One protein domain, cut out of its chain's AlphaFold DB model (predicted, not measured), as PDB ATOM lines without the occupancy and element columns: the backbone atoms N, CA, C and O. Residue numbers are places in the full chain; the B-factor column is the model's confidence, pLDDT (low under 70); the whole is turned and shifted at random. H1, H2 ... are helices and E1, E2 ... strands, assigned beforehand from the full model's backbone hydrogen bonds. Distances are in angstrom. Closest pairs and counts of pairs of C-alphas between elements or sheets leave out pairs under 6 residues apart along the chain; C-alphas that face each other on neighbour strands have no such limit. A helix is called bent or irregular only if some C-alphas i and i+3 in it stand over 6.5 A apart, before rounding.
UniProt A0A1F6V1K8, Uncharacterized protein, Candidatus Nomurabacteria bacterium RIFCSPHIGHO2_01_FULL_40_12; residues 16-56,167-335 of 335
ATOM      1  N   SER A  16     -19.877  47.053  15.382       95.75
ATOM      2  CA  SER A  16     -18.847  47.536  14.468       95.75
ATOM      3  C   SER A  16     -17.510  47.488  15.183       95.75
ATOM      4  O   SER A  16     -17.369  48.079  16.252       95.75
ATOM      5  N   ILE A  17     -16.536  46.807  14.588       96.12
ATOM      6  CA  ILE A  17     -15.166  46.758  15.094       96.12
ATOM      7  C   ILE A  17     -14.256  47.375  14.037       96.12
ATOM      8  O   ILE A  17     -14.254  46.945  12.884       96.12
ATOM      9  N   GLN A  18     -13.474  48.378  14.430       95.69
ATOM     10  CA  GLN A  18     -12.492  48.987  13.542       95.69
ATOM     11  C   GLN A  18     -11.378  47.982  13.229       95.69
ATOM     12  O   GLN A  18     -10.770  47.418  14.144       95.69
ATOM     13  N   SER A  19     -11.097  47.764  11.947       95.44
ATOM     14  CA  SER A  19      -9.956  46.983  11.476       95.44
ATOM     15  C   SER A  19      -8.640  47.678  11.830       95.44
ATOM     16  O   SER A  19      -8.537  48.901  11.773       95.44
ATOM     17  N   GLU A  20      -7.613  46.910  12.185       95.38
ATOM     18  CA  GLU A  20      -6.241  47.422  12.315       95.38
ATOM     19  C   GLU A  20      -5.540  47.617  10.980       95.38
ATOM     20  O   GLU A  20      -4.490  48.258  10.918       95.38
ATOM     21  N   LEU A  21      -6.120  47.067   9.922       95.56
ATOM     22  CA  LEU A  21      -5.550  47.058   8.597       95.56
ATOM     23  C   LEU A  21      -5.893  48.356   7.871       95.56
ATOM     24  O   LEU A  21      -7.048  48.784   7.821       95.56
ATOM     25  N   GLU A  22      -4.884  48.964   7.261       93.94
ATOM     26  CA  GLU A  22      -5.064  50.155   6.440       93.94
ATOM     27  C   GLU A  22      -5.501  49.785   5.019       93.94
ATOM     28  O   GLU A  22      -5.040  48.809   4.423       93.94
ATOM     29  N   ASP A  23      -6.400  50.579   4.445       92.31
ATOM     30  CA  ASP A  23      -6.688  50.540   3.016       92.31
ATOM     31  C   ASP A  23      -5.623  51.275   2.186       92.31
ATOM     32  O   ASP A  23      -4.642  51.817   2.699       92.31
ATOM     33  N   ILE A  24      -5.816  51.291   0.865       89.44
ATOM     34  CA  ILE A  24      -4.905  51.946  -0.084       89.44
ATOM     35  C   ILE A  24      -4.721  53.451   0.179       89.44
ATOM     36  O   ILE A  24      -3.725  54.027  -0.245       89.44
ATOM     37  N   ASN A  25      -5.659  54.082   0.891       91.19
ATOM     38  CA  ASN A  25      -5.618  55.496   1.249       91.19
ATOM     39  C   ASN A  25      -5.094  55.720   2.680       91.19
ATOM     40  O   ASN A  25      -5.110  56.852   3.154       91.19
ATOM     41  N   GLY A  26      -4.665  54.661   3.379       91.25
ATOM     42  CA  GLY A  26      -4.208  54.730   4.768       91.25
ATOM     43  C   GLY A  26      -5.336  54.771   5.803       91.25
ATOM     44  O   GLY A  26      -5.076  55.052   6.968       91.25
ATOM     45  N   ASN A  27      -6.590  54.509   5.417       93.81
ATOM     46  CA  ASN A  27      -7.719  54.551   6.347       93.81
ATOM     47  C   ASN A  27      -7.990  53.176   6.963       93.81
ATOM     48  O   ASN A  27      -7.952  52.157   6.272       93.81
ATOM     49  N   LYS A  28      -8.369  53.163   8.244       94.31
ATOM     50  CA  LYS A  28      -8.914  51.987   8.936       94.31
ATOM     51  C   LYS A  28     -10.435  51.959   8.806       94.31
ATOM     52  O   LYS A  28     -11.088  52.992   8.966       94.31
ATOM     53  N   LYS A  29     -11.006  50.790   8.507       93.06
ATOM     54  CA  LYS A  29     -12.447  50.625   8.252       93.06
ATOM     55  C   LYS A  29     -13.152  49.897   9.381       93.06
ATOM     56  O   LYS A  29     -12.610  48.949   9.935       93.06
ATOM     57  N   ASP A  30     -14.387  50.294   9.650       94.94
ATOM     58  CA  ASP A  30     -15.265  49.554  10.548       94.94
ATOM     59  C   ASP A  30     -15.865  48.346   9.832       94.94
ATOM     60  O   ASP A  30     -16.495  48.471   8.776       94.94
ATOM     61  N   ILE A  31     -15.683  47.173  10.428       95.12
ATOM     62  CA  ILE A  31     -16.240  45.913   9.952       95.12
ATOM     63  C   ILE A  31     -17.468  45.592  10.796       95.12
ATOM     64  O   ILE A  31     -17.404  45.533  12.025       95.12
ATOM     65  N   LYS A  32     -18.599  45.397  10.115       95.56
ATOM     66  CA  LYS A  32     -19.857  45.001  10.746       95.56
ATOM     67  C   LYS A  32     -19.841  43.507  11.025       95.56
ATOM     68  O   LYS A  32     -19.632  42.708  10.116       95.56
ATOM     69  N   ILE A  33     -20.122  43.154  12.266       97.06
ATOM     70  CA  ILE A  33     -20.192  41.782  12.751       97.06
ATOM     71  C   ILE A  33     -21.627  41.514  13.185       97.06
ATOM     72  O   ILE A  33     -22.240  42.344  13.856       97.06
ATOM     73  N   GLU A  34     -22.174  40.380  12.761       96.62
ATOM     74  CA  GLU A  34     -23.502  39.923  13.169       96.62
ATOM     75  C   GLU A  34     -23.380  39.116  14.462       96.62
ATOM     76  O   GLU A  34     -22.605  38.160  14.533       96.62
ATOM     77  N   LEU A  35     -24.160  39.496  15.473       96.38
ATOM     78  CA  LEU A  35     -24.354  38.715  16.686       96.38
ATOM     79  C   LEU A  35     -25.637  37.893  16.557       96.38
ATOM     80  O   LEU A  35     -26.673  38.402  16.118       96.38
ATOM     81  N   ILE A  36     -25.562  36.625  16.952       94.19
ATOM     82  CA  ILE A  36     -26.725  35.734  17.008       94.19
ATOM     83  C   ILE A  36     -27.376  35.788  18.403       94.19
ATOM     84  O   ILE A  36     -26.980  36.582  19.256       94.19
ATOM     85  N   GLU A  37     -28.396  34.964  18.643       91.94
ATOM     86  CA  GLU A  37     -29.242  35.011  19.851       91.94
ATOM     87  C   GLU A  37     -28.477  34.914  21.184       91.94
ATOM     88  O   GLU A  37     -28.925  35.465  22.186       91.94
ATOM     89  N   ASP A  38     -27.312  34.259  21.204       93.62
ATOM     90  CA  ASP A  38     -26.455  34.125  22.389       93.62
ATOM     91  C   ASP A  38     -25.531  35.337  22.636       93.62
ATOM     92  O   ASP A  38     -24.702  35.309  23.546       93.62
ATOM     93  N   GLY A  39     -25.662  36.401  21.837       93.88
ATOM     94  CA  GLY A  39     -24.859  37.621  21.941       93.88
ATOM     95  C   GLY A  39     -23.434  37.489  21.395       93.88
ATOM     96  O   GLY A  39     -22.624  38.395  21.589       93.88
ATOM     97  N   MET A  40     -23.114  36.389  20.714       96.00
ATOM     98  CA  MET A  40     -21.797  36.118  20.141       96.00
ATOM     99  C   MET A  40     -21.860  36.130  18.606       96.00
ATOM    100  O   MET A  40     -22.931  35.950  18.020       96.00
ATOM    101  N   PRO A  41     -20.722  36.278  17.910       96.81
ATOM    102  CA  PRO A  41     -20.671  36.086  16.472       96.81
ATOM    103  C   PRO A  41     -21.023  34.648  16.085       96.81
ATOM    104  O   PRO A  41     -20.735  33.695  16.821       96.81
ATOM    105  N   ARG A  42     -21.579  34.485  14.878       96.31
ATOM    106  CA  ARG A  42     -21.880  33.166  14.291       96.31
ATOM    107  C   ARG A  42     -20.660  32.240  14.284       96.31
ATOM    108  O   ARG A  42     -20.802  31.044  14.515       96.31
ATOM    109  N   ALA A  43     -19.491  32.796  13.996       98.00
ATOM    110  CA  ALA A  43     -18.197  32.131  14.029       98.00
ATOM    111  C   ALA A  43     -17.078  33.178  14.136       98.00
ATOM    112  O   ALA A  43     -17.342  34.365  13.961       98.00
ATOM    113  N   LEU A  44     -15.838  32.750  14.369       98.38
ATOM    114  CA  LEU A  44     -14.633  33.557  14.135       98.38
ATOM    115  C   LEU A  44     -13.716  32.788  13.186       98.38
ATOM    116  O   LEU A  44     -13.361  31.646  13.477       98.38
ATOM    117  N   ALA A  45     -13.358  33.391  12.053       98.50
ATOM    118  CA  ALA A  45     -12.529  32.725  11.057       98.50
ATOM    119  C   ALA A  45     -11.080  33.226  11.079       98.50
ATOM    120  O   ALA A  45     -10.823  34.430  11.096       98.50
ATOM    121  N   PHE A  46     -10.149  32.282  11.030       98.12
ATOM    122  CA  PHE A  46      -8.717  32.496  10.909       98.12
ATOM    123  C   PHE A  46      -8.281  32.038   9.521       98.12
ATOM    124  O   PHE A  46      -8.517  30.885   9.157       98.12
ATOM    125  N   PHE A  47      -7.667  32.933   8.757       97.69
ATOM    126  CA  PHE A  47      -7.155  32.634   7.425       97.69
ATOM    127  C   PHE A  47      -5.636  32.674   7.420       97.69
ATOM    128  O   PHE A  47      -5.030  33.675   7.800       97.69
ATOM    129  N   ASP A  48      -5.026  31.616   6.913       94.81
ATOM    130  CA  ASP A  48      -3.701  31.746   6.338       94.81
ATOM    131  C   ASP A  48      -3.727  32.685   5.111       94.81
ATOM    132  O   ASP A  48      -4.749  32.819   4.428       94.81
ATOM    133  N   ILE A  49      -2.603  33.355   4.846       91.31
ATOM    134  CA  ILE A  49      -2.447  34.216   3.671       91.31
ATOM    135  C   ILE A  49      -1.781  33.459   2.513       91.31
ATOM    136  O   ILE A  49      -2.303  33.464   1.393       91.31
ATOM    137  N   ASP A  50      -0.637  32.834   2.769       86.50
ATOM    138  CA  ASP A  50       0.298  32.323   1.765       86.50
ATOM    139  C   ASP A  50      -0.125  30.960   1.217       86.50
ATOM    140  O   ASP A  50      -0.107  29.961   1.913       86.50
ATOM    141  N   GLY A  51      -0.490  30.879  -0.063       83.94
ATOM    142  CA  GLY A  51      -1.012  29.628  -0.633       83.94
ATOM    143  C   GLY A  51      -2.485  29.364  -0.299       83.94
ATOM    144  O   GLY A  51      -3.097  28.496  -0.920       83.94
ATOM    145  N   THR A  52      -3.081  30.189   0.568       86.81
ATOM    146  CA  THR A  52      -4.499  30.131   0.952       86.81
ATOM    147  C   THR A  52      -5.317  31.272   0.353       86.81
ATOM    148  O   THR A  52      -6.273  31.038  -0.388       86.81
ATOM    149  N   LEU A  53      -4.944  32.524   0.638       88.38
ATOM    150  CA  LEU A  53      -5.576  33.703   0.040       88.38
ATOM    151  C   LEU A  53      -4.854  34.137  -1.231       88.38
ATOM    152  O   LEU A  53      -5.516  34.559  -2.180       88.38
ATOM    153  N   ALA A  54      -3.525  34.026  -1.276       87.75
ATOM    154  CA  ALA A  54      -2.744  34.516  -2.401       87.75
ATOM    155  C   ALA A  54      -1.573  33.604  -2.800       87.75
ATOM    156  O   ALA A  54      -0.867  33.038  -1.969       87.75
ATOM    157  N   HIS A  55      -1.329  33.522  -4.106       87.44
ATOM    158  CA  HIS A  55      -0.119  32.987  -4.714       87.44
ATOM    159  C   HIS A  55       0.927  34.098  -4.840       87.44
ATOM    160  O   HIS A  55       0.927  34.864  -5.800       87.44
ATOM    161  N   LEU A  56       1.846  34.173  -3.883       87.38
ATOM    162  CA  LEU A  56       2.827  35.258  -3.803       87.38
ATOM    163  C   LEU A  56       4.158  34.941  -4.500       87.38
ATOM    164  O   LEU A  56       5.173  35.589  -4.247       87.38
ATOM    165  N   ILE A 167      -6.250  33.788  -4.825       90.44
ATOM    166  CA  ILE A 167      -6.944  32.513  -4.987       90.44
ATOM    167  C   ILE A 167      -8.442  32.819  -4.997       90.44
ATOM    168  O   ILE A 167      -9.107  32.888  -3.960       90.44
ATOM    169  N   ALA A 168      -8.966  33.079  -6.197       91.75
ATOM    170  CA  ALA A 168     -10.290  33.665  -6.393       91.75
ATOM    171  C   ALA A 168     -11.428  32.942  -5.639       91.75
ATOM    172  O   ALA A 168     -12.247  33.637  -5.030       91.75
ATOM    173  N   PRO A 169     -11.496  31.592  -5.594       94.50
ATOM    174  CA  PRO A 169     -12.530  30.916  -4.814       94.50
ATOM    175  C   PRO A 169     -12.464  31.192  -3.308       94.50
ATOM    176  O   PRO A 169     -13.506  31.375  -2.682       94.50
ATOM    177  N   ILE A 170     -11.267  31.282  -2.724       96.00
ATOM    178  CA  ILE A 170     -11.098  31.548  -1.288       96.00
ATOM    179  C   ILE A 170     -11.396  33.015  -0.970       96.00
ATOM    180  O   ILE A 170     -12.057  33.315   0.024       96.00
ATOM    181  N   PHE A 171     -11.031  33.939  -1.861       93.25
ATOM    182  CA  PHE A 171     -11.459  35.335  -1.750       93.25
ATOM    183  C   PHE A 171     -12.983  35.488  -1.801       93.25
ATOM    184  O   PHE A 171     -13.551  36.261  -1.028       93.25
ATOM    185  N   LEU A 172     -13.662  34.742  -2.679       94.75
ATOM    186  CA  LEU A 172     -15.124  34.727  -2.724       94.75
ATOM    187  C   LEU A 172     -15.719  34.158  -1.427       94.75
ATOM    188  O   LEU A 172     -16.684  34.723  -0.912       94.75
ATOM    189  N   LEU A 173     -15.127  33.099  -0.866       96.00
ATOM    190  CA  LEU A 173     -15.523  32.553   0.436       96.00
ATOM    191  C   LEU A 173     -15.411  33.611   1.545       96.00
ATOM    192  O   LEU A 173     -16.377  33.835   2.275       96.00
ATOM    193  N   ALA A 174     -14.282  34.319   1.625       96.31
ATOM    194  CA  ALA A 174     -14.080  35.388   2.602       96.31
ATOM    195  C   ALA A 174     -15.102  36.529   2.421       96.31
ATOM    196  O   ALA A 174     -15.701  37.005   3.384       96.31
ATOM    197  N   GLN A 175     -15.396  36.931   1.180       95.19
ATOM    198  CA  GLN A 175     -16.443  37.921   0.905       95.19
ATOM    199  C   GLN A 175     -17.835  37.442   1.334       95.19
ATOM    200  O   GLN A 175     -18.633  38.245   1.821       95.19
ATOM    201  N   MET A 176     -18.152  36.157   1.157       95.38
ATOM    202  CA  MET A 176     -19.412  35.582   1.634       95.38
ATOM    203  C   MET A 176     -19.491  35.614   3.161       95.38
ATOM    204  O   MET A 176     -20.518  36.039   3.682       95.38
ATOM    205  N   TYR A 177     -18.414  35.248   3.866       97.12
ATOM    206  CA  TYR A 177     -18.321  35.344   5.328       97.12
ATOM    207  C   TYR A 177     -18.501  36.779   5.829       97.12
ATOM    208  O   TYR A 177     -19.319  37.011   6.719       97.12
ATOM    209  N   ALA A 178     -17.834  37.752   5.203       95.81
ATOM    210  CA  ALA A 178     -18.001  39.166   5.533       95.81
ATOM    211  C   ALA A 178     -19.453  39.644   5.351       95.81
ATOM    212  O   ALA A 178     -19.976  40.382   6.184       95.81
ATOM    213  N   ARG A 179     -20.136  39.214   4.277       94.56
ATOM    214  CA  ARG A 179     -21.538  39.595   4.009       94.56
ATOM    215  C   ARG A 179     -22.514  39.091   5.068       94.56
ATOM    216  O   ARG A 179     -23.506  39.767   5.313       94.56
ATOM    217  N   ILE A 180     -22.239  37.936   5.671       94.44
ATOM    218  CA  ILE A 180     -23.037  37.370   6.771       94.44
ATOM    219  C   ILE A 180     -22.475  37.740   8.154       94.44
ATOM    220  O   ILE A 180     -22.784  37.086   9.146       94.44
ATOM    221  N   GLY A 181     -21.600  38.750   8.216       96.00
ATOM    222  CA  GLY A 181     -21.094  39.314   9.462       96.00
ATOM    223  C   GLY A 181     -20.190  38.391  10.281       96.00
ATOM    224  O   GLY A 181     -20.100  38.590  11.491       96.00
ATOM    225  N   ILE A 182     -19.531  37.395   9.672       98.12
ATOM    226  CA  ILE A 182     -18.513  36.592  10.366       98.12
ATOM    227  C   ILE A 182     -17.221  37.421  10.478       98.12
ATOM    228  O   ILE A 182     -16.673  37.810   9.442       98.12
ATOM    229  N   PRO A 183     -16.703  37.688  11.692       98.00
ATOM    230  CA  PRO A 183     -15.399  38.309  11.873       98.00
ATOM    231  C   PRO A 183     -14.291  37.405  11.343       98.00
ATOM    232  O   PRO A 183     -14.302  36.188  11.555       98.00
ATOM    233  N   MET A 184     -13.314  38.020  10.684       98.44
ATOM    234  CA  MET A 184     -12.174  37.316  10.110       98.44
ATOM    235  C   MET A 184     -10.872  37.990  10.521       98.44
ATOM    236  O   MET A 184     -10.763  39.218  10.525       98.44
ATOM    237  N   VAL A 185      -9.879  37.171  10.837       98.25
ATOM    238  CA  VAL A 185      -8.492  37.570  11.094       98.25
ATOM    239  C   VAL A 185      -7.557  36.707  10.256       98.25
ATOM    240  O   VAL A 185      -7.914  35.593   9.870       98.25
ATOM    241  N   GLY A 186      -6.382  37.234   9.935       96.38
ATOM    242  CA  GLY A 186      -5.356  36.507   9.200       96.38
ATOM    243  C   GLY A 186      -4.183  36.097  10.084       96.38
ATOM    244  O   GLY A 186      -3.935  36.702  11.128       96.38
ATOM    245  N   PHE A 187      -3.411  35.119   9.633       94.25
ATOM    246  CA  PHE A 187      -2.061  34.877  10.120       94.25
ATOM    247  C   PHE A 187      -1.115  34.547   8.964       94.25
ATOM    248  O   PHE A 187      -1.524  34.003   7.944       94.25
ATOM    249  N   THR A 188       0.158  34.882   9.113       91.06
ATOM    250  CA  THR A 188       1.208  34.568   8.137       91.06
ATOM    251  C   THR A 188       2.564  34.581   8.832       91.06
ATOM    252  O   THR A 188       2.750  35.298   9.812       91.06
ATOM    253  N   ALA A 189       3.510  33.790   8.330       86.38
ATOM    254  CA  ALA A 189       4.890  33.810   8.810       86.38
ATOM    255  C   ALA A 189       5.725  34.945   8.177       86.38
ATOM    256  O   ALA A 189       6.897  35.100   8.494       86.38
ATOM    257  N   ASN A 190       5.143  35.761   7.294       88.31
ATOM    258  CA  ASN A 190       5.841  36.884   6.673       88.31
ATOM    259  C   ASN A 190       6.099  38.042   7.645       88.31
ATOM    260  O   ASN A 190       5.314  38.283   8.560       88.31
ATOM    261  N   ALA A 191       7.143  38.821   7.350       89.69
ATOM    262  CA  ALA A 191       7.474  40.060   8.047       89.69
ATOM    263  C   ALA A 191       6.360  41.113   7.932       89.69
ATOM    264  O   ALA A 191       5.803  41.339   6.849       89.69
ATOM    265  N   LYS A 192       6.104  41.844   9.020       92.19
ATOM    266  CA  LYS A 192       5.036  42.855   9.089       92.19
ATOM    267  C   LYS A 192       5.047  43.884   7.954       92.19
ATOM    268  O   LYS A 192       4.001  44.160   7.370       92.19
ATOM    269  N   VAL A 193       6.216  44.426   7.610       93.31
ATOM    270  CA  VAL A 193       6.347  45.448   6.553       93.31
ATOM    271  C   VAL A 193       5.858  44.950   5.186       93.31
ATOM    272  O   VAL A 193       5.260  45.711   4.424       93.31
ATOM    273  N   PHE A 194       6.058  43.664   4.892       94.12
ATOM    274  CA  PHE A 194       5.572  43.037   3.669       94.12
ATOM    275  C   PHE A 194       4.056  42.828   3.727       94.12
ATOM    276  O   PHE A 194       3.338  43.209   2.799       94.12
ATOM    277  N   VAL A 195       3.552  42.310   4.851       93.62
ATOM    278  CA  VAL A 195       2.115  42.091   5.073       93.62
ATOM    279  C   VAL A 195       1.321  43.392   4.950       93.62
ATOM    280  O   VAL A 195       0.278  43.407   4.299       93.62
ATOM    281  N   ASP A 196       1.833  44.502   5.482       93.50
ATOM    282  CA  ASP A 196       1.177  45.810   5.391       93.50
ATOM    283  C   ASP A 196       0.984  46.264   3.928       93.50
ATOM    284  O   ASP A 196      -0.026  46.894   3.599       93.50
ATOM    285  N   LYS A 197       1.906  45.916   3.016       93.31
ATOM    286  CA  LYS A 197       1.759  46.178   1.572       93.31
ATOM    287  C   LYS A 197       0.773  45.216   0.916       93.31
ATOM    288  O   LYS A 197      -0.121  45.669   0.197       93.31
ATOM    289  N   LEU A 198       0.881  43.917   1.204       91.81
ATOM    290  CA  LEU A 198      -0.043  42.901   0.688       91.81
ATOM    291  C   LEU A 198      -1.494  43.246   1.023       91.81
ATOM    292  O   LEU A 198      -2.347  43.300   0.141       91.81
ATOM    293  N   VAL A 199      -1.769  43.551   2.288       91.69
ATOM    294  CA  VAL A 199      -3.100  43.908   2.788       91.69
ATOM    295  C   VAL A 199      -3.700  45.085   2.029       91.69
ATOM    296  O   VAL A 199      -4.874  45.028   1.642       91.69
ATOM    297  N   LYS A 200      -2.901  46.133   1.794       90.62
ATOM    298  CA  LYS A 200      -3.330  47.340   1.079       90.62
ATOM    299  C   LYS A 200      -3.741  47.020  -0.352       90.62
ATOM    300  O   LYS A 200      -4.836  47.400  -0.774       90.62
ATOM    301  N   TYR A 201      -2.897  46.302  -1.088       90.06
ATOM    302  CA  TYR A 201      -3.109  46.062  -2.517       90.06
ATOM    303  C   TYR A 201      -4.107  44.933  -2.804       90.06
ATOM    304  O   TYR A 201      -4.886  45.032  -3.752       90.06
ATOM    305  N   LEU A 202      -4.176  43.918  -1.940       88.94
ATOM    306  CA  LEU A 202      -5.197  42.863  -1.990       88.94
ATOM    307  C   LEU A 202      -6.545  43.318  -1.399       88.94
ATOM    308  O   LEU A 202      -7.543  42.602  -1.486       88.94
ATOM    309  N   LYS A 203      -6.600  44.527  -0.817       90.00
ATOM    310  CA  LYS A 203      -7.795  45.139  -0.215       90.00
ATOM    311  C   LYS A 203      -8.395  44.311   0.930       90.00
ATOM    312  O   LYS A 203      -9.615  44.323   1.136       90.00
ATOM    313  N   LEU A 204      -7.539  43.623   1.688       91.50
ATOM    314  CA  LEU A 204      -7.934  42.764   2.810       91.50
ATOM    315  C   LEU A 204      -8.540  43.560   3.971       91.50
ATOM    316  O   LEU A 204      -9.415  43.050   4.664       91.50
ATOM    317  N   SER A 205      -8.171  44.833   4.130       90.19
ATOM    318  CA  SER A 205      -8.715  45.730   5.164       90.19
ATOM    319  C   SER A 205     -10.226  45.969   5.085       90.19
ATOM    320  O   SER A 205     -10.829  46.458   6.036       90.19
ATOM    321  N   ASN A 206     -10.872  45.604   3.973       89.19
ATOM    322  CA  ASN A 206     -12.331  45.666   3.851       89.19
ATOM    323  C   ASN A 206     -13.059  44.519   4.565       89.19
ATOM    324  O   ASN A 206     -14.270  44.607   4.753       89.19
ATOM    325  N   ILE A 207     -12.358  43.424   4.859       94.00
ATOM    326  CA  ILE A 207     -12.964  42.159   5.292       94.00
ATOM    327  C   ILE A 207     -12.264  41.550   6.516       94.00
ATOM    328  O   ILE A 207     -12.921  40.872   7.299       94.00
ATOM    329  N   PHE A 208     -10.973  41.822   6.723       97.31
ATOM    330  CA  PHE A 208     -10.194  41.334   7.859       97.31
ATOM    331  C   PHE A 208     -10.035  42.402   8.942       97.31
ATOM    332  O   PHE A 208      -9.765  43.570   8.655       97.31
ATOM    333  N   LEU A 209     -10.177  41.984  10.199       97.50
ATOM    334  CA  LEU A 209     -10.019  42.835  11.379       97.50
ATOM    335  C   LEU A 209      -8.553  43.075  11.729       97.50
ATOM    336  O   LEU A 209      -8.216  44.154  12.209       97.50
ATOM    337  N   ASP A 210      -7.705  42.071  11.525       97.31
ATOM    338  CA  ASP A 210      -6.268  42.140  11.768       97.31
ATOM    339  C   ASP A 210      -5.547  40.940  11.137       97.31
ATOM    340  O   ASP A 210      -6.200  39.957  10.770       97.31
ATOM    341  N   ILE A 211      -4.216  41.007  11.040       96.75
ATOM    342  CA  ILE A 211      -3.356  39.896  10.619       96.75
ATOM    343  C   ILE A 211      -2.173  39.771  11.578       96.75
ATOM    344  O   ILE A 211      -1.400  40.712  11.742       96.75
ATOM    345  N   ALA A 212      -2.008  38.593  12.179       95.44
ATOM    346  CA  ALA A 212      -0.817  38.273  12.958       95.44
ATOM    347  C   ALA A 212       0.335  37.859  12.033       95.44
ATOM    348  O   ALA A 212       0.165  37.009  11.157       95.44
ATOM    349  N   THR A 213       1.506  38.450  12.240       92.75
ATOM    350  CA  THR A 213       2.711  38.211  11.434       92.75
ATOM    351  C   THR A 213       3.741  37.411  12.233       92.75
ATOM    352  O   THR A 213       3.476  37.026  13.376       92.75
ATOM    353  N   ASP A 214       4.919  37.183  11.659       86.88
ATOM    354  CA  ASP A 214       6.096  36.611  12.330       86.88
ATOM    355  C   ASP A 214       6.349  37.150  13.754       86.88
ATOM    356  O   ASP A 214       6.564  36.377  14.690       86.88
ATOM    357  N   GLU A 215       6.248  38.468  13.942       87.12
ATOM    358  CA  GLU A 215       6.449  39.155  15.225       87.12
ATOM    359  C   GLU A 215       5.495  38.658  16.327       87.12
ATOM    360  O   GLU A 215       5.858  38.624  17.503       87.12
ATOM    361  N   ALA A 216       4.281  38.234  15.963       87.81
ATOM    362  CA  ALA A 216       3.286  37.698  16.896       87.81
ATOM    363  C   ALA A 216       3.461  36.190  17.173       87.81
ATOM    364  O   ALA A 216       2.745  35.634  18.010       87.81
ATOM    365  N   MET A 217       4.394  35.529  16.480       86.38
ATOM    366  CA  MET A 217       4.656  34.086  16.561       86.38
ATOM    367  C   MET A 217       6.031  33.757  17.168       86.38
ATOM    368  O   MET A 217       6.461  32.606  17.143       86.38
ATOM    369  N   VAL A 218       6.733  34.745  17.728       82.31
ATOM    370  CA  VAL A 218       8.034  34.556  18.390       82.31
ATOM    371  C   VAL A 218       7.928  33.513  19.514       82.31
ATOM    372  O   VAL A 218       7.046  33.597  20.369       82.31
ATOM    373  N   GLY A 219       8.835  32.529  19.523       76.44
ATOM    374  CA  GLY A 219       8.822  31.409  20.472       76.44
ATOM    375  C   GLY A 219       7.820  30.286  20.157       76.44
ATOM    376  O   GLY A 219       7.652  29.385  20.980       76.44
ATOM    377  N   GLY A 220       7.144  30.320  19.003       82.06
ATOM    378  CA  GLY A 220       6.180  29.297  18.585       82.06
ATOM    379  C   GLY A 220       5.765  29.432  17.118       82.06
ATOM    380  O   GLY A 220       6.589  29.732  16.251       82.06
ATOM    381  N   GLY A 221       4.492  29.170  16.836       86.31
ATOM    382  CA  GLY A 221       3.881  29.293  15.514       86.31
ATOM    383  C   GLY A 221       2.482  29.907  15.561       86.31
ATOM    384  O   GLY A 221       2.167  30.765  16.396       86.31
ATOM    385  N   LYS A 222       1.616  29.459  14.648       91.12
ATOM    386  CA  LYS A 222       0.250  29.979  14.478       91.12
ATOM    387  C   LYS A 222      -0.622  29.825  15.730       91.12
ATOM    388  O   LYS A 222      -1.546  30.611  15.923       91.12
ATOM    389  N   GLU A 223      -0.299  28.897  16.630       92.44
ATOM    390  CA  GLU A 223      -0.974  28.753  17.922       92.44
ATOM    391  C   GLU A 223      -0.828  29.996  18.813       92.44
ATOM    392  O   GLU A 223      -1.777  30.369  19.503       92.44
ATOM    393  N   LEU A 224       0.320  30.685  18.772       92.06
ATOM    394  CA  LEU A 224       0.516  31.944  19.498       92.06
ATOM    395  C   LEU A 224      -0.257  33.089  18.841       92.06
ATOM    396  O   LEU A 224      -0.894  33.884  19.535       92.06
ATOM    397  N   ALA A 225      -0.271  33.112  17.508       93.69
ATOM    398  CA  ALA A 225      -1.032  34.072  16.717       93.69
ATOM    399  C   ALA A 225      -2.537  34.008  17.029       93.69
ATOM    400  O   ALA A 225      -3.171  35.048  17.202       93.69
ATOM    401  N   ILE A 226      -3.101  32.802  17.174       95.69
ATOM    402  CA  ILE A 226      -4.508  32.603  17.562       95.69
ATOM    403  C   ILE A 226      -4.805  33.303  18.893       95.69
ATOM    404  O   ILE A 226      -5.748  34.089  18.977       95.69
ATOM    405  N   HIS A 227      -3.988  33.075  19.926       95.06
ATOM    406  CA  HIS A 227      -4.182  33.714  21.231       95.06
ATOM    407  C   HIS A 227      -3.994  35.233  21.184       95.06
ATOM    408  O   HIS A 227      -4.774  35.962  21.798       95.06
ATOM    409  N   HIS A 228      -2.990  35.710  20.445       95.25
ATOM    410  CA  HIS A 228      -2.742  37.137  20.257       95.25
ATOM    411  C   HIS A 228      -3.954  37.840  19.630       95.25
ATOM    412  O   HIS A 228      -4.435  38.846  20.156       95.25
ATOM    413  N   LEU A 229      -4.480  37.283  18.536       97.00
ATOM    414  CA  LEU A 229      -5.630  37.834  17.819       97.00
ATOM    415  C   LEU A 229      -6.895  37.799  18.677       97.00
ATOM    416  O   LEU A 229      -7.598  38.804  18.739       97.00
ATOM    417  N   ILE A 230      -7.156  36.697  19.390       96.12
ATOM    418  CA  ILE A 230      -8.277  36.598  20.340       96.12
ATOM    419  C   ILE A 230      -8.201  37.721  21.378       96.12
ATOM    420  O   ILE A 230      -9.144  38.500  21.487       96.12
ATOM    421  N   GLY A 231      -7.067  37.872  22.072       95.69
ATOM    422  CA  GLY A 231      -6.922  38.897  23.108       95.69
ATOM    423  C   GLY A 231      -7.081  40.320  22.564       95.69
ATOM    424  O   GLY A 231      -7.685  41.182  23.205       95.69
ATOM    425  N   LYS A 232      -6.608  40.571  21.337       96.12
ATOM    426  CA  LYS A 232      -6.788  41.864  20.668       96.12
ATOM    427  C   LYS A 232      -8.252  42.132  20.321       96.12
ATOM    428  O   LYS A 232      -8.736  43.240  20.545       96.12
ATOM    429  N   LEU A 233      -8.970  41.135  19.813       96.81
ATOM    430  CA  LEU A 233     -10.398  41.238  19.520       96.81
ATOM    431  C   LEU A 233     -11.231  41.457  20.793       96.81
ATOM    432  O   LEU A 233     -12.080  42.351  20.811       96.81
ATOM    433  N   GLU A 234     -10.939  40.733  21.874       95.88
ATOM    434  CA  GLU A 234     -11.574  40.937  23.185       95.88
ATOM    435  C   GLU A 234     -11.344  42.361  23.702       95.88
ATOM    436  O   GLU A 234     -12.283  43.016  24.153       95.88
ATOM    437  N   SER A 235     -10.122  42.890  23.561       96.31
ATOM    438  CA  SER A 235      -9.799  44.266  23.970       96.31
ATOM    439  C   SER A 235     -10.598  45.340  23.214       96.31
ATOM    440  O   SER A 235     -10.801  46.438  23.728       96.31
ATOM    441  N   LYS A 236     -11.098  45.011  22.017       95.25
ATOM    442  CA  LYS A 236     -11.991  45.856  21.208       95.25
ATOM    443  C   LYS A 236     -13.476  45.647  21.512       95.25
ATOM    444  O   LYS A 236     -14.320  46.262  20.865       95.25
ATOM    445  N   GLY A 237     -13.800  44.785  22.472       94.12
ATOM    446  CA  GLY A 237     -15.168  44.454  22.854       94.12
ATOM    447  C   GLY A 237     -15.857  43.459  21.923       94.12
ATOM    448  O   GLY A 237     -17.083  43.386  21.949       94.12
ATOM    449  N   LEU A 238     -15.114  42.699  21.104       96.12
ATOM    450  CA  LEU A 238     -15.690  41.601  20.327       96.12
ATOM    451  C   LEU A 238     -15.853  40.360  21.223       96.12
ATOM    452  O   LEU A 238     -14.842  39.785  21.632       96.12
ATOM    453  N   PRO A 239     -17.087  39.904  21.509       95.62
ATOM    454  CA  PRO A 239     -17.299  38.617  22.163       95.62
ATOM    455  C   PRO A 239     -16.758  37.462  21.303       95.62
ATOM    456  O   PRO A 239     -16.998  37.413  20.095       95.62
ATOM    457  N   ILE A 240     -16.026  36.528  21.919       96.62
ATOM    458  CA  ILE A 240     -15.327  35.449  21.208       96.62
ATOM    459  C   ILE A 240     -16.124  34.142  21.280       96.62
ATOM    460  O   ILE A 240     -16.308  33.590  22.369       96.62
ATOM    461  N   PRO A 241     -16.552  33.581  20.135       96.25
ATOM    462  CA  PRO A 241     -17.289  32.328  20.110       96.25
ATOM    463  C   PRO A 241     -16.305  31.151  20.145       96.25
ATOM    464  O   PRO A 241     -16.085  30.505  19.123       96.25
ATOM    465  N   PHE A 242     -15.691  30.889  21.306       95.19
ATOM    466  CA  PHE A 242     -14.600  29.910  21.466       95.19
ATOM    467  C   PHE A 242     -14.887  28.530  20.852       95.19
ATOM    468  O   PHE A 242     -13.968  27.874  20.375       95.19
ATOM    469  N   ASN A 243     -16.156  28.124  20.790       93.94
ATOM    470  CA  ASN A 243     -16.591  26.842  20.249       93.94
ATOM    471  C   ASN A 243     -16.962  26.838  18.748       93.94
ATOM    472  O   ASN A 243     -17.364  25.792  18.233       93.94
ATOM    473  N   ARG A 244     -16.875  27.979  18.049       95.81
ATOM    474  CA  ARG A 244     -17.295  28.156  16.643       95.81
ATOM    475  C   ARG A 244     -16.205  28.822  15.807       95.81
ATOM    476  O   ARG A 244     -16.448  29.815  15.120       95.81
ATOM    477  N   PHE A 245     -14.987  28.302  15.871       97.81
ATOM    478  CA  PHE A 245     -13.909  28.785  15.015       97.81
ATOM    479  C   PHE A 245     -13.913  28.122  13.637       97.81
ATOM    480  O   PHE A 245     -14.401  27.005  13.457       97.81
ATOM    481  N   ILE A 246     -13.372  28.832  12.651       98.44
ATOM    482  CA  ILE A 246     -13.139  28.325  11.298       98.44
ATOM    483  C   ILE A 246     -11.672  28.572  10.977       98.44
ATOM    484  O   ILE A 246     -11.242  29.719  10.956       98.44
ATOM    485  N   PHE A 247     -10.908  27.518  10.726       97.75
ATOM    486  CA  PHE A 247      -9.502  27.619  10.339       97.75
ATOM    487  C   PHE A 247      -9.378  27.326   8.851       97.75
ATOM    488  O   PHE A 247      -9.705  26.223   8.422       97.75
ATOM    489  N   VAL A 248      -8.942  28.305   8.065       98.00
ATOM    490  CA  VAL A 248      -8.773  28.189   6.612       98.00
ATOM    491  C   VAL A 248      -7.287  28.285   6.295       98.00
ATOM    492  O   VAL A 248      -6.663  29.291   6.627       98.00
ATOM    493  N   GLY A 249      -6.724  27.255   5.675       95.94
ATOM    494  CA  GLY A 249      -5.294  27.204   5.372       95.94
ATOM    495  C   GLY A 249      -4.925  26.093   4.399       95.94
ATOM    496  O   GLY A 249      -5.748  25.218   4.136       95.94
ATOM    497  N   ASP A 250      -3.709  26.109   3.869       93.31
ATOM    498  CA  ASP A 250      -3.181  25.118   2.925       93.31
ATOM    499  C   ASP A 250      -2.451  23.955   3.633       93.31
ATOM    500  O   ASP A 250      -2.105  22.943   3.016       93.31
ATOM    501  N   SER A 251      -2.270  24.048   4.957       91.81
ATOM    502  CA  SER A 251      -1.559  23.068   5.774       91.81
ATOM    503  C   SER A 251      -2.398  22.513   6.928       91.81
ATOM    504  O   SER A 251      -2.797  23.222   7.857       91.81
ATOM    505  N   LEU A 252      -2.567  21.182   6.953       92.06
ATOM    506  CA  LEU A 252      -3.198  20.489   8.084       92.06
ATOM    507  C   LEU A 252      -2.428  20.692   9.386       92.06
ATOM    508  O   LEU A 252      -3.050  20.914  10.414       92.06
ATOM    509  N   ARG A 253      -1.093  20.597   9.375       90.38
ATOM    510  CA  ARG A 253      -0.288  20.741  10.602       90.38
ATOM    511  C   ARG A 253      -0.143  22.200  11.010       90.38
ATOM    512  O   ARG A 253      -0.267  22.504  12.191       90.38
ATOM    513  N   GLY A 254       0.155  23.062  10.038       87.50
ATOM    514  CA  GLY A 254       0.525  24.454  10.275       87.50
ATOM    515  C   GLY A 254      -0.662  25.335  10.637       87.50
ATOM    516  O   GLY A 254      -0.548  26.136  11.558       87.50
ATOM    517  N   ASP A 255      -1.801  25.162   9.966       92.25
ATOM    518  CA  ASP A 255      -2.880  26.157  10.020       92.25
ATOM    519  C   ASP A 255      -4.061  25.637  10.821       92.25
ATOM    520  O   ASP A 255      -4.521  26.270  11.769       92.25
ATOM    521  N   ILE A 256      -4.527  24.443  10.456       94.25
ATOM    522  CA  ILE A 256      -5.672  23.803  11.102       94.25
ATOM    523  C   ILE A 256      -5.221  23.167  12.420       94.25
ATOM    524  O   ILE A 256      -5.814  23.409  13.469       94.25
ATOM    525  N   GLY A 257      -4.130  22.404  12.402       92.50
ATOM    526  CA  GLY A 257      -3.575  21.693  13.554       92.50
ATOM    527  C   GLY A 257      -3.044  22.616  14.650       92.50
ATOM    528  O   GLY A 257      -3.120  22.259  15.824       92.50
ATOM    529  N   ALA A 258      -2.606  23.833  14.305       91.50
ATOM    530  CA  ALA A 258      -2.211  24.848  15.285       91.50
ATOM    531  C   ALA A 258      -3.329  25.173  16.288       91.50
ATOM    532  O   ALA A 258      -3.051  25.487  17.446       91.50
ATOM    533  N   SER A 259      -4.596  25.029  15.888       91.50
ATOM    534  CA  SER A 259      -5.737  25.203  16.790       91.50
ATOM    535  C   SER A 259      -5.785  24.169  17.920       91.50
ATOM    536  O   SER A 259      -6.160  24.513  19.041       91.50
ATOM    537  N   LEU A 260      -5.362  22.924  17.670       91.88
ATOM    538  CA  LEU A 260      -5.305  21.877  18.692       91.88
ATOM    539  C   LEU A 260      -4.206  22.174  19.710       91.88
ATOM    540  O   LEU A 260      -4.404  21.978  20.907       91.88
ATOM    541  N   THR A 261      -3.078  22.722  19.254       89.69
ATOM    542  CA  THR A 261      -2.013  23.201  20.140       89.69
ATOM    543  C   THR A 261      -2.473  24.415  20.949       89.69
ATOM    544  O   THR A 261      -2.249  24.462  22.158       89.69
ATOM    545  N   ALA A 262      -3.174  25.370  20.328       90.75
ATOM    546  CA  ALA A 262      -3.748  26.526  21.024       90.75
ATOM    547  C   ALA A 262      -4.766  26.098  22.099       90.75
ATOM    548  O   ALA A 262      -4.801  26.650  23.203       90.75
ATOM    549  N   LYS A 263      -5.550  25.050  21.822       91.00
ATOM    550  CA  LYS A 263      -6.519  24.483  22.767       91.00
ATOM    551  C   LYS A 263      -5.882  24.002  24.074       91.00
ATOM    552  O   LYS A 263      -6.523  24.085  25.116       91.00
ATOM    553  N   LEU A 264      -4.616  23.577  24.065       87.31
ATOM    554  CA  LEU A 264      -3.905  23.171  25.288       87.31
ATOM    555  C   LEU A 264      -3.767  24.312  26.309       87.31
ATOM    556  O   LEU A 264      -3.625  24.048  27.500       87.31
ATOM    557  N   LYS A 265      -3.796  25.574  25.858       82.75
ATOM    558  CA  LYS A 265      -3.751  26.763  26.728       82.75
ATOM    559  C   LYS A 265      -5.132  27.370  26.980       82.75
ATOM    560  O   LYS A 265      -5.301  28.099  27.954       82.75
ATOM    561  N   ASN A 266      -6.105  27.095  26.114       83.06
ATOM    562  CA  ASN A 266      -7.488  27.530  26.269       83.06
ATOM    563  C   ASN A 266      -8.433  26.420  25.789       83.06
ATOM    564  O   ASN A 266      -8.727  26.310  24.598       83.06
ATOM    565  N   GLU A 267      -8.917  25.609  26.733       79.94
ATOM    566  CA  GLU A 267      -9.711  24.405  26.447       79.94
ATOM    567  C   GLU A 267     -11.011  24.692  25.680       79.94
ATOM    568  O   GLU A 267     -11.547  23.797  25.024       79.94
ATOM    569  N   GLY A 268     -11.500  25.937  25.731       84.62
ATOM    570  CA  GLY A 268     -12.713  26.363  25.040       84.62
ATOM    571  C   GLY A 268     -12.584  26.404  23.519       84.62
ATOM    572  O   GLY A 268     -13.608  26.396  22.845       84.62
ATOM    573  N   ILE A 269     -11.360  26.430  22.977       90.81
ATOM    574  CA  ILE A 269     -11.106  26.522  21.535       90.81
ATOM    575  C   ILE A 269     -11.601  25.254  20.825       90.81
ATOM    576  O   ILE A 269     -11.070  24.155  21.009       90.81
ATOM    577  N   SER A 270     -12.600  25.410  19.960       91.31
ATOM    578  CA  SER A 270     -13.046  24.381  19.023       91.31
ATOM    579  C   SER A 270     -13.642  24.985  17.756       91.31
ATOM    580  O   SER A 270     -14.050  26.145  17.717       91.31
ATOM    581  N   GLY A 271     -13.716  24.181  16.699       93.81
ATOM    582  CA  GLY A 271     -14.187  24.661  15.412       93.81
ATOM    583  C   GLY A 271     -14.091  23.617  14.314       93.81
ATOM    584  O   GLY A 271     -14.089  22.416  14.585       93.81
ATOM    585  N   GLN A 272     -14.000  24.109  13.086       97.06
ATOM    586  CA  GLN A 272     -13.826  23.323  11.868       97.06
ATOM    587  C   GLN A 272     -12.614  23.815  11.069       97.06
ATOM    588  O   GLN A 272     -12.229  24.984  11.165       97.06
ATOM    589  N   GLY A 273     -12.046  22.925  10.257       97.75
ATOM    590  CA  GLY A 273     -10.944  23.215   9.345       97.75
ATOM    591  C   GLY A 273     -11.387  23.191   7.882       97.75
ATOM    592  O   GLY A 273     -12.152  22.319   7.471       97.75
ATOM    593  N   ILE A 274     -10.878  24.125   7.084       98.12
ATOM    594  CA  ILE A 274     -10.990  24.153   5.626       98.12
ATOM    595  C   ILE A 274      -9.569  24.100   5.067       98.12
ATOM    596  O   ILE A 274      -8.851  25.098   5.088       98.12
ATOM    597  N   LEU A 275      -9.173  22.920   4.591       97.75
ATOM    598  CA  LEU A 275      -7.885  22.696   3.954       97.75
ATOM    599  C   LEU A 275      -7.974  23.090   2.480       97.75
ATOM    600  O   LEU A 275      -8.650  22.416   1.702       97.75
ATOM    601  N   VAL A 276      -7.304  24.164   2.092       97.19
ATOM    602  CA  VAL A 276      -7.244  24.638   0.711       97.19
ATOM    603  C   VAL A 276      -6.277  23.762  -0.076       97.19
ATOM    604  O   VAL A 276      -5.110  23.625   0.270       97.19
ATOM    605  N   LEU A 277      -6.786  23.150  -1.139       96.00
ATOM    606  CA  LEU A 277      -6.059  22.237  -2.012       96.00
ATOM    607  C   LEU A 277      -6.148  22.758  -3.438       96.00
ATOM    608  O   LEU A 277      -7.221  23.153  -3.902       96.00
ATOM    609  N   LYS A 278      -5.037  22.724  -4.167       94.12
ATOM    610  CA  LYS A 278      -5.005  23.225  -5.541       94.12
ATOM    611  C   LYS A 278      -5.900  22.404  -6.463       94.12
ATOM    612  O   LYS A 278      -6.648  22.962  -7.266       94.12
ATOM    613  N   ASP A 279      -5.811  21.082  -6.362       95.56
ATOM    614  CA  ASP A 279      -6.464  20.145  -7.269       95.56
ATOM    615  C   ASP A 279      -6.760  18.786  -6.603       95.56
ATOM    616  O   ASP A 279      -6.391  18.514  -5.457       95.56
ATOM    617  N   LYS A 280      -7.442  17.899  -7.340       95.12
ATOM    618  CA  LYS A 280      -7.766  16.547  -6.859       95.12
ATOM    619  C   LYS A 280      -6.535  15.703  -6.557       95.12
ATOM    620  O   LYS A 280      -6.624  14.790  -5.743       95.12
ATOM    621  N   LYS A 281      -5.401  15.947  -7.218       96.56
ATOM    622  CA  LYS A 281      -4.181  15.177  -6.965       96.56
ATOM    623  C   LYS A 281      -3.668  15.478  -5.562       96.56
ATOM    624  O   LYS A 281      -3.345  14.541  -4.841       96.56
ATOM    625  N   GLU A 282      -3.653  16.746  -5.160       95.06
ATOM    626  CA  GLU A 282      -3.317  17.127  -3.783       95.06
ATOM    627  C   GLU A 282      -4.299  16.539  -2.764       95.06
ATOM    628  O   GLU A 282      -3.863  16.049  -1.723       95.06
ATOM    629  N   LEU A 283      -5.596  16.475  -3.093       96.25
ATOM    630  CA  LEU A 283      -6.589  15.780  -2.265       96.25
ATOM    631  C   LEU A 283      -6.252  14.293  -2.064       96.25
ATOM    632  O   LEU A 283      -6.261  13.800  -0.939       96.25
ATOM    633  N   PHE A 284      -5.915  13.563  -3.127       96.31
ATOM    634  CA  PHE A 284      -5.536  12.152  -2.993       96.31
ATOM    635  C   PHE A 284      -4.246  11.965  -2.183       96.31
ATOM    636  O   PHE A 284      -4.135  11.023  -1.394       96.31
ATOM    637  N   GLU A 285      -3.266  12.855  -2.356       95.56
ATOM    638  CA  GLU A 285      -2.021  12.799  -1.591       95.56
ATOM    639  C   GLU A 285      -2.244  13.108  -0.109       95.56
ATOM    640  O   GLU A 285      -1.674  12.412   0.734       95.56
ATOM    641  N   ILE A 286      -3.091  14.086   0.242       95.19
ATOM    642  CA  ILE A 286      -3.363  14.382   1.653       95.19
ATOM    643  C   ILE A 286      -4.139  13.247   2.325       95.19
ATOM    644  O   ILE A 286      -3.788  12.856   3.434       95.19
ATOM    645  N   GLU A 287      -5.107  12.625   1.643       96.44
ATOM    646  CA  GLU A 287      -5.812  11.442   2.159       96.44
ATOM    647  C   GLU A 287      -4.844  10.285   2.427       96.44
ATOM    648  O   GLU A 287      -4.920   9.596   3.450       96.44
ATOM    649  N   LYS A 288      -3.877  10.078   1.532       96.44
ATOM    650  CA  LYS A 288      -2.820   9.088   1.737       96.44
ATOM    651  C   LYS A 288      -1.921   9.458   2.917       96.44
ATOM    652  O   LYS A 288      -1.548   8.568   3.680       96.44
ATOM    653  N   GLN A 289      -1.559  10.728   3.082       93.94
ATOM    654  CA  GLN A 289      -0.745  11.184   4.211       93.94
ATOM    655  C   GLN A 289      -1.478  10.999   5.542       93.94
ATOM    656  O   GLN A 289      -0.905  10.407   6.448       93.94
ATOM    657  N   ILE A 290      -2.752  11.389   5.633       95.62
ATOM    658  CA  ILE A 290      -3.606  11.183   6.815       95.62
ATOM    659  C   ILE A 290      -3.610   9.709   7.235       95.62
ATOM    660  O   ILE A 290      -3.426   9.391   8.406       95.62
ATOM    661  N   ASN A 291      -3.754   8.787   6.280       94.19
ATOM    662  CA  ASN A 291      -3.779   7.355   6.580       94.19
ATOM    663  C   ASN A 291      -2.435   6.795   7.076       94.19
ATOM    664  O   ASN A 291      -2.422   5.794   7.793       94.19
ATOM    665  N   ASN A 292      -1.316   7.412   6.691       94.31
ATOM    666  CA  ASN A 292       0.030   6.931   7.009       94.31
ATOM    667  C   ASN A 292       0.692   7.678   8.176       94.31
ATOM    668  O   ASN A 292       1.705   7.216   8.695       94.31
ATOM    669  N   ASP A 293       0.136   8.814   8.589       92.62
ATOM    670  CA  ASP A 293       0.690   9.688   9.613       92.62
ATOM    671  C   ASP A 293      -0.293   9.839  10.782       92.62
ATOM    672  O   ASP A 293      -1.286  10.568  10.675       92.62
ATOM    673  N   PRO A 294      -0.018   9.192  11.932       93.56
ATOM    674  CA  PRO A 294      -0.883   9.262  13.107       93.56
ATOM    675  C   PRO A 294      -1.149  10.690  13.596       93.56
ATOM    676  O   PRO A 294      -2.209  10.960  14.154       93.56
ATOM    677  N   THR A 295      -0.207  11.610  13.373       90.81
ATOM    678  CA  THR A 295      -0.325  13.013  13.788       90.81
ATOM    679  C   THR A 295      -1.358  13.744  12.940       90.81
ATOM    680  O   THR A 295      -2.194  14.470  13.470       90.81
ATOM    681  N   LEU A 296      -1.334  13.525  11.620       93.19
ATOM    682  CA  LEU A 296      -2.329  14.085  10.701       93.19
ATOM    683  C   LEU A 296      -3.706  13.472  10.938       93.19
ATOM    684  O   LEU A 296      -4.702  14.193  10.966       93.19
ATOM    685  N   ARG A 297      -3.750  12.158  11.173       95.56
ATOM    686  CA  ARG A 297      -4.980  11.455  11.530       95.56
ATOM    687  C   ARG A 297      -5.618  12.014  12.796       95.56
ATOM    688  O   ARG A 297      -6.812  12.278  12.813       95.56
ATOM    689  N   HIS A 298      -4.822  12.263  13.833       94.88
ATOM    690  CA  HIS A 298      -5.324  12.859  15.066       94.88
ATOM    691  C   HIS A 298      -5.970  14.233  14.835       94.88
ATOM    692  O   HIS A 298      -6.977  14.534  15.476       94.88
ATOM    693  N   ILE A 299      -5.436  15.045  13.914       94.62
ATOM    694  CA  ILE A 299      -6.006  16.359  13.586       94.62
ATOM    695  C   ILE A 299      -7.415  16.211  13.001       94.62
ATOM    696  O   ILE A 299      -8.344  16.843  13.504       94.62
ATOM    697  N   VAL A 300      -7.587  15.357  11.987       95.69
ATOM    698  CA  VAL A 300      -8.892  15.146  11.330       95.69
ATOM    699  C   VAL A 300      -9.890  14.378  12.202       95.69
ATOM    700  O   VAL A 300     -11.089  14.598  12.102       95.69
ATOM    701  N   ASP A 301      -9.413  13.523  13.111       94.56
ATOM    702  CA  ASP A 301     -10.274  12.824  14.073       94.56
ATOM    703  C   ASP A 301     -10.760  13.769  15.196       94.56
ATOM    704  O   ASP A 301     -11.818  13.547  15.789       94.56
ATOM    705  N   SER A 302      -9.995  14.825  15.503       92.94
ATOM    706  CA  SER A 302     -10.284  15.761  16.604       92.94
ATOM    707  C   SER A 302     -11.066  17.007  16.182       92.94
ATOM    708  O   SER A 302     -11.558  17.739  17.045       92.94
ATOM    709  N   MET A 303     -11.164  17.276  14.881       93.56
ATOM    710  CA  MET A 303     -11.802  18.463  14.314       93.56
ATOM    711  C   MET A 303     -12.539  18.102  13.025       93.56
ATOM    712  O   MET A 303     -12.067  17.284  12.250       93.56
ATOM    713  N   ASP A 304     -13.675  18.745  12.751       95.38
ATOM    714  CA  ASP A 304     -14.352  18.565  11.466       95.38
ATOM    715  C   ASP A 304     -13.563  19.277  10.356       95.38
ATOM    716  O   ASP A 304     -13.586  20.506  10.263       95.38
ATOM    717  N   VAL A 305     -12.819  18.518   9.548       97.50
ATOM    718  CA  VAL A 305     -11.950  19.061   8.497       97.50
ATOM    719  C   VAL A 305     -12.493  18.730   7.110       97.50
ATOM    720  O   VAL A 305     -12.805  17.583   6.790       97.50
ATOM    721  N   HIS A 306     -12.561  19.752   6.261       98.00
ATOM    722  CA  HIS A 306     -12.960  19.631   4.867       98.00
ATOM    723  C   HIS A 306     -11.828  20.070   3.937       98.00
ATOM    724  O   HIS A 306     -11.278  21.154   4.095       98.00
ATOM    725  N   GLY A 307     -11.519  19.262   2.926       97.81
ATOM    726  CA  GLY A 307     -10.701  19.652   1.786       97.81
ATOM    727  C   GLY A 307     -11.515  20.494   0.806       97.81
ATOM    728  O   GLY A 307     -12.547  20.040   0.306       97.81
ATOM    729  N   PHE A 308     -11.048  21.709   0.536       98.19
ATOM    730  CA  PHE A 308     -11.568  22.629  -0.467       98.19
ATOM    731  C   PHE A 308     -10.666  22.578  -1.705       98.19
ATOM    732  O   PHE A 308      -9.557  23.109  -1.689       98.19
ATOM    733  N   VAL A 309     -11.130  21.957  -2.787       97.69
ATOM    734  CA  VAL A 309     -10.372  21.803  -4.032       97.69
ATOM    735  C   VAL A 309     -10.641  22.985  -4.961       97.69
ATOM    736  O   VAL A 309     -11.663  23.041  -5.645       97.69
ATOM    737  N   VAL A 310      -9.703  23.930  -5.001       96.31
ATOM    738  CA  VAL A 310      -9.791  25.185  -5.766       96.31
ATOM    739  C   VAL A 310     -10.061  24.921  -7.247       96.31
ATOM    740  O   VAL A 310     -10.951  25.542  -7.826       96.31
ATOM    741  N   GLY A 311      -9.332  23.978  -7.853       94.94
ATOM    742  CA  GLY A 311      -9.464  23.632  -9.269       94.94
ATOM    743  C   GLY A 311     -10.801  22.994  -9.664       94.94
ATOM    744  O   GLY A 311     -11.116  22.963 -10.852       94.94
ATOM    745  N   ASP A 312     -11.594  22.524  -8.698       96.50
ATOM    746  CA  ASP A 312     -12.904  21.909  -8.945       96.50
ATOM    747  C   ASP A 312     -14.075  22.882  -8.744       96.50
ATOM    748  O   ASP A 312     -15.231  22.511  -8.959       96.50
ATOM    749  N   VAL A 313     -13.809  24.125  -8.323       96.69
ATOM    750  CA  VAL A 313     -14.856  25.135  -8.136       96.69
ATOM    751  C   VAL A 313     -15.436  25.527  -9.500       96.69
ATOM    752  O   VAL A 313     -14.704  26.053 -10.343       96.69
ATOM    753  N   PRO A 314     -16.748  25.334  -9.737       95.38
ATOM    754  CA  PRO A 314     -17.360  25.701 -11.007       95.38
ATOM    755  C   PRO A 314     -17.262  27.199 -11.274       95.38
ATOM    756  O   PRO A 314     -17.372  28.007 -10.350       95.38
ATOM    757  N   LEU A 315     -17.130  27.565 -12.547       96.25
ATOM    758  CA  LEU A 315     -17.093  28.956 -12.993       96.25
ATOM    759  C   LEU A 315     -18.402  29.346 -13.691       96.25
ATOM    760  O   LEU A 315     -19.034  28.514 -14.346       96.25
ATOM    761  N   ASP A 316     -18.816  30.604 -13.544       93.81
ATOM    762  CA  ASP A 316     -19.908  31.188 -14.326       93.81
ATOM    763  C   ASP A 316     -19.476  31.477 -15.781       93.81
ATOM    764  O   ASP A 316     -18.322  31.279 -16.165       93.81
ATOM    765  N   GLU A 317     -20.396  31.984 -16.607       92.75
ATOM    766  CA  GLU A 317     -20.125  32.330 -18.016       92.75
ATOM    767  C   GLU A 317     -19.027  33.396 -18.197       92.75
ATOM    768  O   GLU A 317     -18.485  33.548 -19.290       92.75
ATOM    769  N   LYS A 318     -18.697  34.143 -17.138       92.62
ATOM    770  CA  LYS A 318     -17.662  35.184 -17.117       92.62
ATOM    771  C   LYS A 318     -16.354  34.694 -16.487       92.62
ATOM    772  O   LYS A 318     -15.419  35.484 -16.374       92.62
ATOM    773  N   GLY A 319     -16.276  33.426 -16.081       91.06
ATOM    774  CA  GLY A 319     -15.104  32.846 -15.431       91.06
ATOM    775  C   GLY A 319     -15.006  33.110 -13.924       91.06
ATOM    776  O   GLY A 319     -13.944  32.879 -13.352       91.06
ATOM    777  N   ASN A 320     -16.068  33.584 -13.260       92.12
ATOM    778  CA  ASN A 320     -16.059  33.808 -11.811       92.12
ATOM    779  C   ASN A 320     -16.416  32.526 -11.047       92.12
ATOM    780  O   ASN A 320     -17.335  31.817 -11.460       92.12
ATOM    781  N   PRO A 321     -15.773  32.248  -9.901       94.44
ATOM    782  CA  PRO A 321     -16.090  31.073  -9.096       94.44
ATOM    783  C   PRO A 321     -17.525  31.096  -8.552       94.44
ATOM    784  O   PRO A 321     -18.056  32.142  -8.184       94.44
ATOM    785  N   MET A 322     -18.145  29.917  -8.460       94.56
ATOM    786  CA  MET A 322     -19.514  29.729  -7.973       94.56
ATOM    787  C   MET A 322     -19.564  28.817  -6.741       94.56
ATOM    788  O   MET A 322     -19.627  27.593  -6.853       94.56
ATOM    789  N   LEU A 323     -19.654  29.417  -5.551       93.88
ATOM    790  CA  LEU A 323     -19.797  28.697  -4.276       93.88
ATOM    791  C   LEU A 323     -21.270  28.452  -3.909       93.88
ATOM    792  O   LEU A 323     -21.756  28.870  -2.859       93.88
ATOM    793  N   LEU A 324     -22.012  27.803  -4.807       91.81
ATOM    794  CA  LEU A 324     -23.418  27.460  -4.576       91.81
ATOM    795  C   LEU A 324     -23.542  26.101  -3.880       91.81
ATOM    796  O   LEU A 324     -22.850  25.154  -4.246       91.81
ATOM    797  N   SER A 325     -24.501  25.963  -2.960       90.94
ATOM    798  CA  SER A 325     -24.750  24.712  -2.218       90.94
ATOM    799  C   SER A 325     -24.965  23.499  -3.130       90.94
ATOM    800  O   SER A 325     -24.430  22.426  -2.873       90.94
ATOM    801  N   ARG A 326     -25.661  23.675  -4.261       93.44
ATOM    802  CA  ARG A 326     -25.870  22.616  -5.271       93.44
ATOM    803  C   ARG A 326     -24.577  22.067  -5.890       93.44
ATOM    804  O   ARG A 326     -24.601  20.993  -6.479       93.44
ATOM    805  N   PHE A 327     -23.474  22.810  -5.796       94.12
ATOM    806  CA  PHE A 327     -22.160  22.425  -6.309       94.12
ATOM    807  C   PHE A 327     -21.173  22.056  -5.200       94.12
ATOM    808  O   PHE A 327     -20.069  21.629  -5.512       94.12
ATOM    809  N   GLN A 328     -21.564  22.171  -3.927       94.25
ATOM    810  CA  GLN A 328     -20.684  21.962  -2.776       94.25
ATOM    811  C   GLN A 328     -19.921  20.636  -2.852       94.25
ATOM    812  O   GLN A 328     -18.711  20.620  -2.669       94.25
ATOM    813  N   GLY A 329     -20.597  19.536  -3.200       94.25
ATOM    814  CA  GLY A 329     -19.967  18.215  -3.304       94.25
ATOM    815  C   GLY A 329     -18.933  18.065  -4.428       94.25
ATOM    816  O   GLY A 329     -18.305  17.015  -4.520       94.25
ATOM    817  N   GLN A 330     -18.763  19.068  -5.297       95.06
ATOM    818  CA  GLN A 330     -17.734  19.064  -6.342       95.06
ATOM    819  C   GLN A 330     -16.384  19.548  -5.815       95.06
ATOM    820  O   GLN A 330     -15.365  18.980  -6.186       95.06
ATOM    821  N   PHE A 331     -16.387  20.567  -4.951       95.69
ATOM    822  CA  PHE A 331     -15.172  21.245  -4.493       95.69
ATOM    823  C   PHE A 331     -14.929  21.134  -2.988       95.69
ATOM    824  O   PHE A 331     -13.859  21.512  -2.534       95.69
ATOM    825  N   LEU A 332     -15.884  20.641  -2.195       96.94
ATOM    826  CA  LEU A 332     -15.734  20.473  -0.752       96.94
ATOM    827  C   LEU A 332     -15.954  19.009  -0.365       96.94
ATOM    828  O   LEU A 332     -17.027  18.449  -0.605       96.94
ATOM    829  N   LYS A 333     -14.950  18.397   0.265       96.94
ATOM    830  CA  LYS A 333     -14.978  16.996   0.698       96.94
ATOM    831  C   LYS A 333     -14.534  16.882   2.150       96.94
ATOM    832  O   LYS A 333     -13.523  17.460   2.521       96.94
ATOM    833  N   LYS A 334     -15.262  16.120   2.963       96.88
ATOM    834  CA  LYS A 334     -14.817  15.767   4.316       96.88
ATOM    835  C   LYS A 334     -13.606  14.826   4.248       96.88
ATOM    836  O   LYS A 334     -13.646  13.884   3.451       96.88
ATOM    837  N   LEU A 335     -12.567  15.118   5.032       94.62
ATOM    838  CA  LEU A 335     -11.318  14.344   5.089       94.62
ATOM    839  C   LEU A 335     -11.356  13.232   6.138       94.62
ATOM    840  O   LEU A 335     -12.100  13.388   7.134       94.62
TER     841      LEU A 335
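This is residues 16 to 56 and 167 to 335 of the 335 residues of an uncharacterized protein of Candidatus Nomurabacteria bacterium RIFCSPHIGHO2_01_FULL_40_12 (UniProt A0A1F6V1K8). A strongly twisted sheet of six strands runs through the body, with H4, H5 and H7 over one face and H1 on the other. Beyond the E4 edge a separate hairpin, E1 and E2, lies at one end of the body with H2 packed on E1, while H7 and H8 make a corner at the other end. The printed part has 210 residues with nine named helices and eight named strands, in the order E1 E2 E3 H1 E4 H2 H3 H4 E5 H5 H6 E6 H7 H8 E7 H9 E8. The large sheet has the order E4 E3 E5 E6 E7 E8 and is mixed, and the class is mixed, helices and strands. The whole is compact, with a radius of gyration of the C-alphas of 16.6 A, and rounded, spanning 46 by 43 by 39 A.

E1, residues 16 to 22, begins at C-alpha 16 at (-18.847, 47.536, 14.468) and is 16.2 A long. E2, residues 28 to 35, is 21.8 A long, and E3 is residues 44 to 48. After the cut come H1, residues 168 to 179, 16.4 A long; E4, residues 184 to 187; H2, residues 192 to 202, 15.1 A long; and H3, residues 214 to 217. H4, residues 222 to 235, is 19.9 A long and begins at C-alpha 222 at (0.250, 29.979, 14.478). E5 is residues 245 to 249, H5 residues 252 to 256 and H6 residues 258 to 263. E6, residues 271 to 277, is 19.4 A long, and H7, residues 280 to 292, is 18.6 A long. H8 is residues 294 to 302, and E7, residues 304 to 309, is 16.3 A long. H9, residues 325 to 331, is irregular, with C-alphas 326 and 329 7.6 A apart. E8, residues 332 to 334, ends at C-alpha 334 at (-14.817, 15.767, 4.316).

E1 and E2 form an antiparallel hairpin, with N 19 and O 29 2.8 A apart, within hydrogen-bond range. The closest C-alphas of E1 and H2 are those of Glu 22 and Lys 200, 6.3 A apart. In the large sheet, E4 and E3 are parallel, with N 187 and O 47 at 2.8 A; E3 and E5 are parallel, with N 46 and O 246 at 2.8 A. E5, H5 H6, E6 and E6, H7 H8, E7 are strand-helix-strand units, two parallel neighbour strands with helices between, each with a right-handed crossover; N 274 and O 247 are 2.8 A apart, and N 275 and O 306 2.8 A. E7 and E8 are antiparallel, with N 307 and O 333 at 2.7 A. H1 is on the sheet at a height of 8.7 A, over none of its strands. On the opposite face, H4 runs slantwise to the strands over E4, at 39 degrees on the local plane, H5 lies over E5, and H7 runs along the strands, at 10 degrees to E7 on the local plane. H6, H8 and H9 only graze the sheet. H4 touches H6 with residues 222 to 227 alone, at a steep tilt of 57 degrees, the same way, closest at the C-alphas of Glu 223 and Ala 262, 4.7 A. H3 touches H4, closest at the C-alphas of Met 217 and Leu 224, 5.5 A. H7 and H8 touch only at the corner, with the C-alphas of Ile 290 and Arg 297 4.9 A apart. Every O i to N i+4 pair is within hydrogen-bond range in H1, H6, H7 and H8, against 6 of 7 in H2, 9 of 10 in H4, 0 of 1 in H5 and 0 of 3 in H9; O i to N i+3 pairs within range are 0 of 2 in H5 and 3 of 4 in H9, and H3 is too short for an O i to N i+4 pair.

The two C-alphas farthest apart are those of Asn 25 and Asn 292, 49.2 A. Residues 57 to 166 are not printed, and C-alphas 56 and 167 are 10.2 A apart across the cut. The links H2 to H3 and E7 to H9 are long. The mean pLDDT of the printed part is 93.6, and no printed residue is under 70.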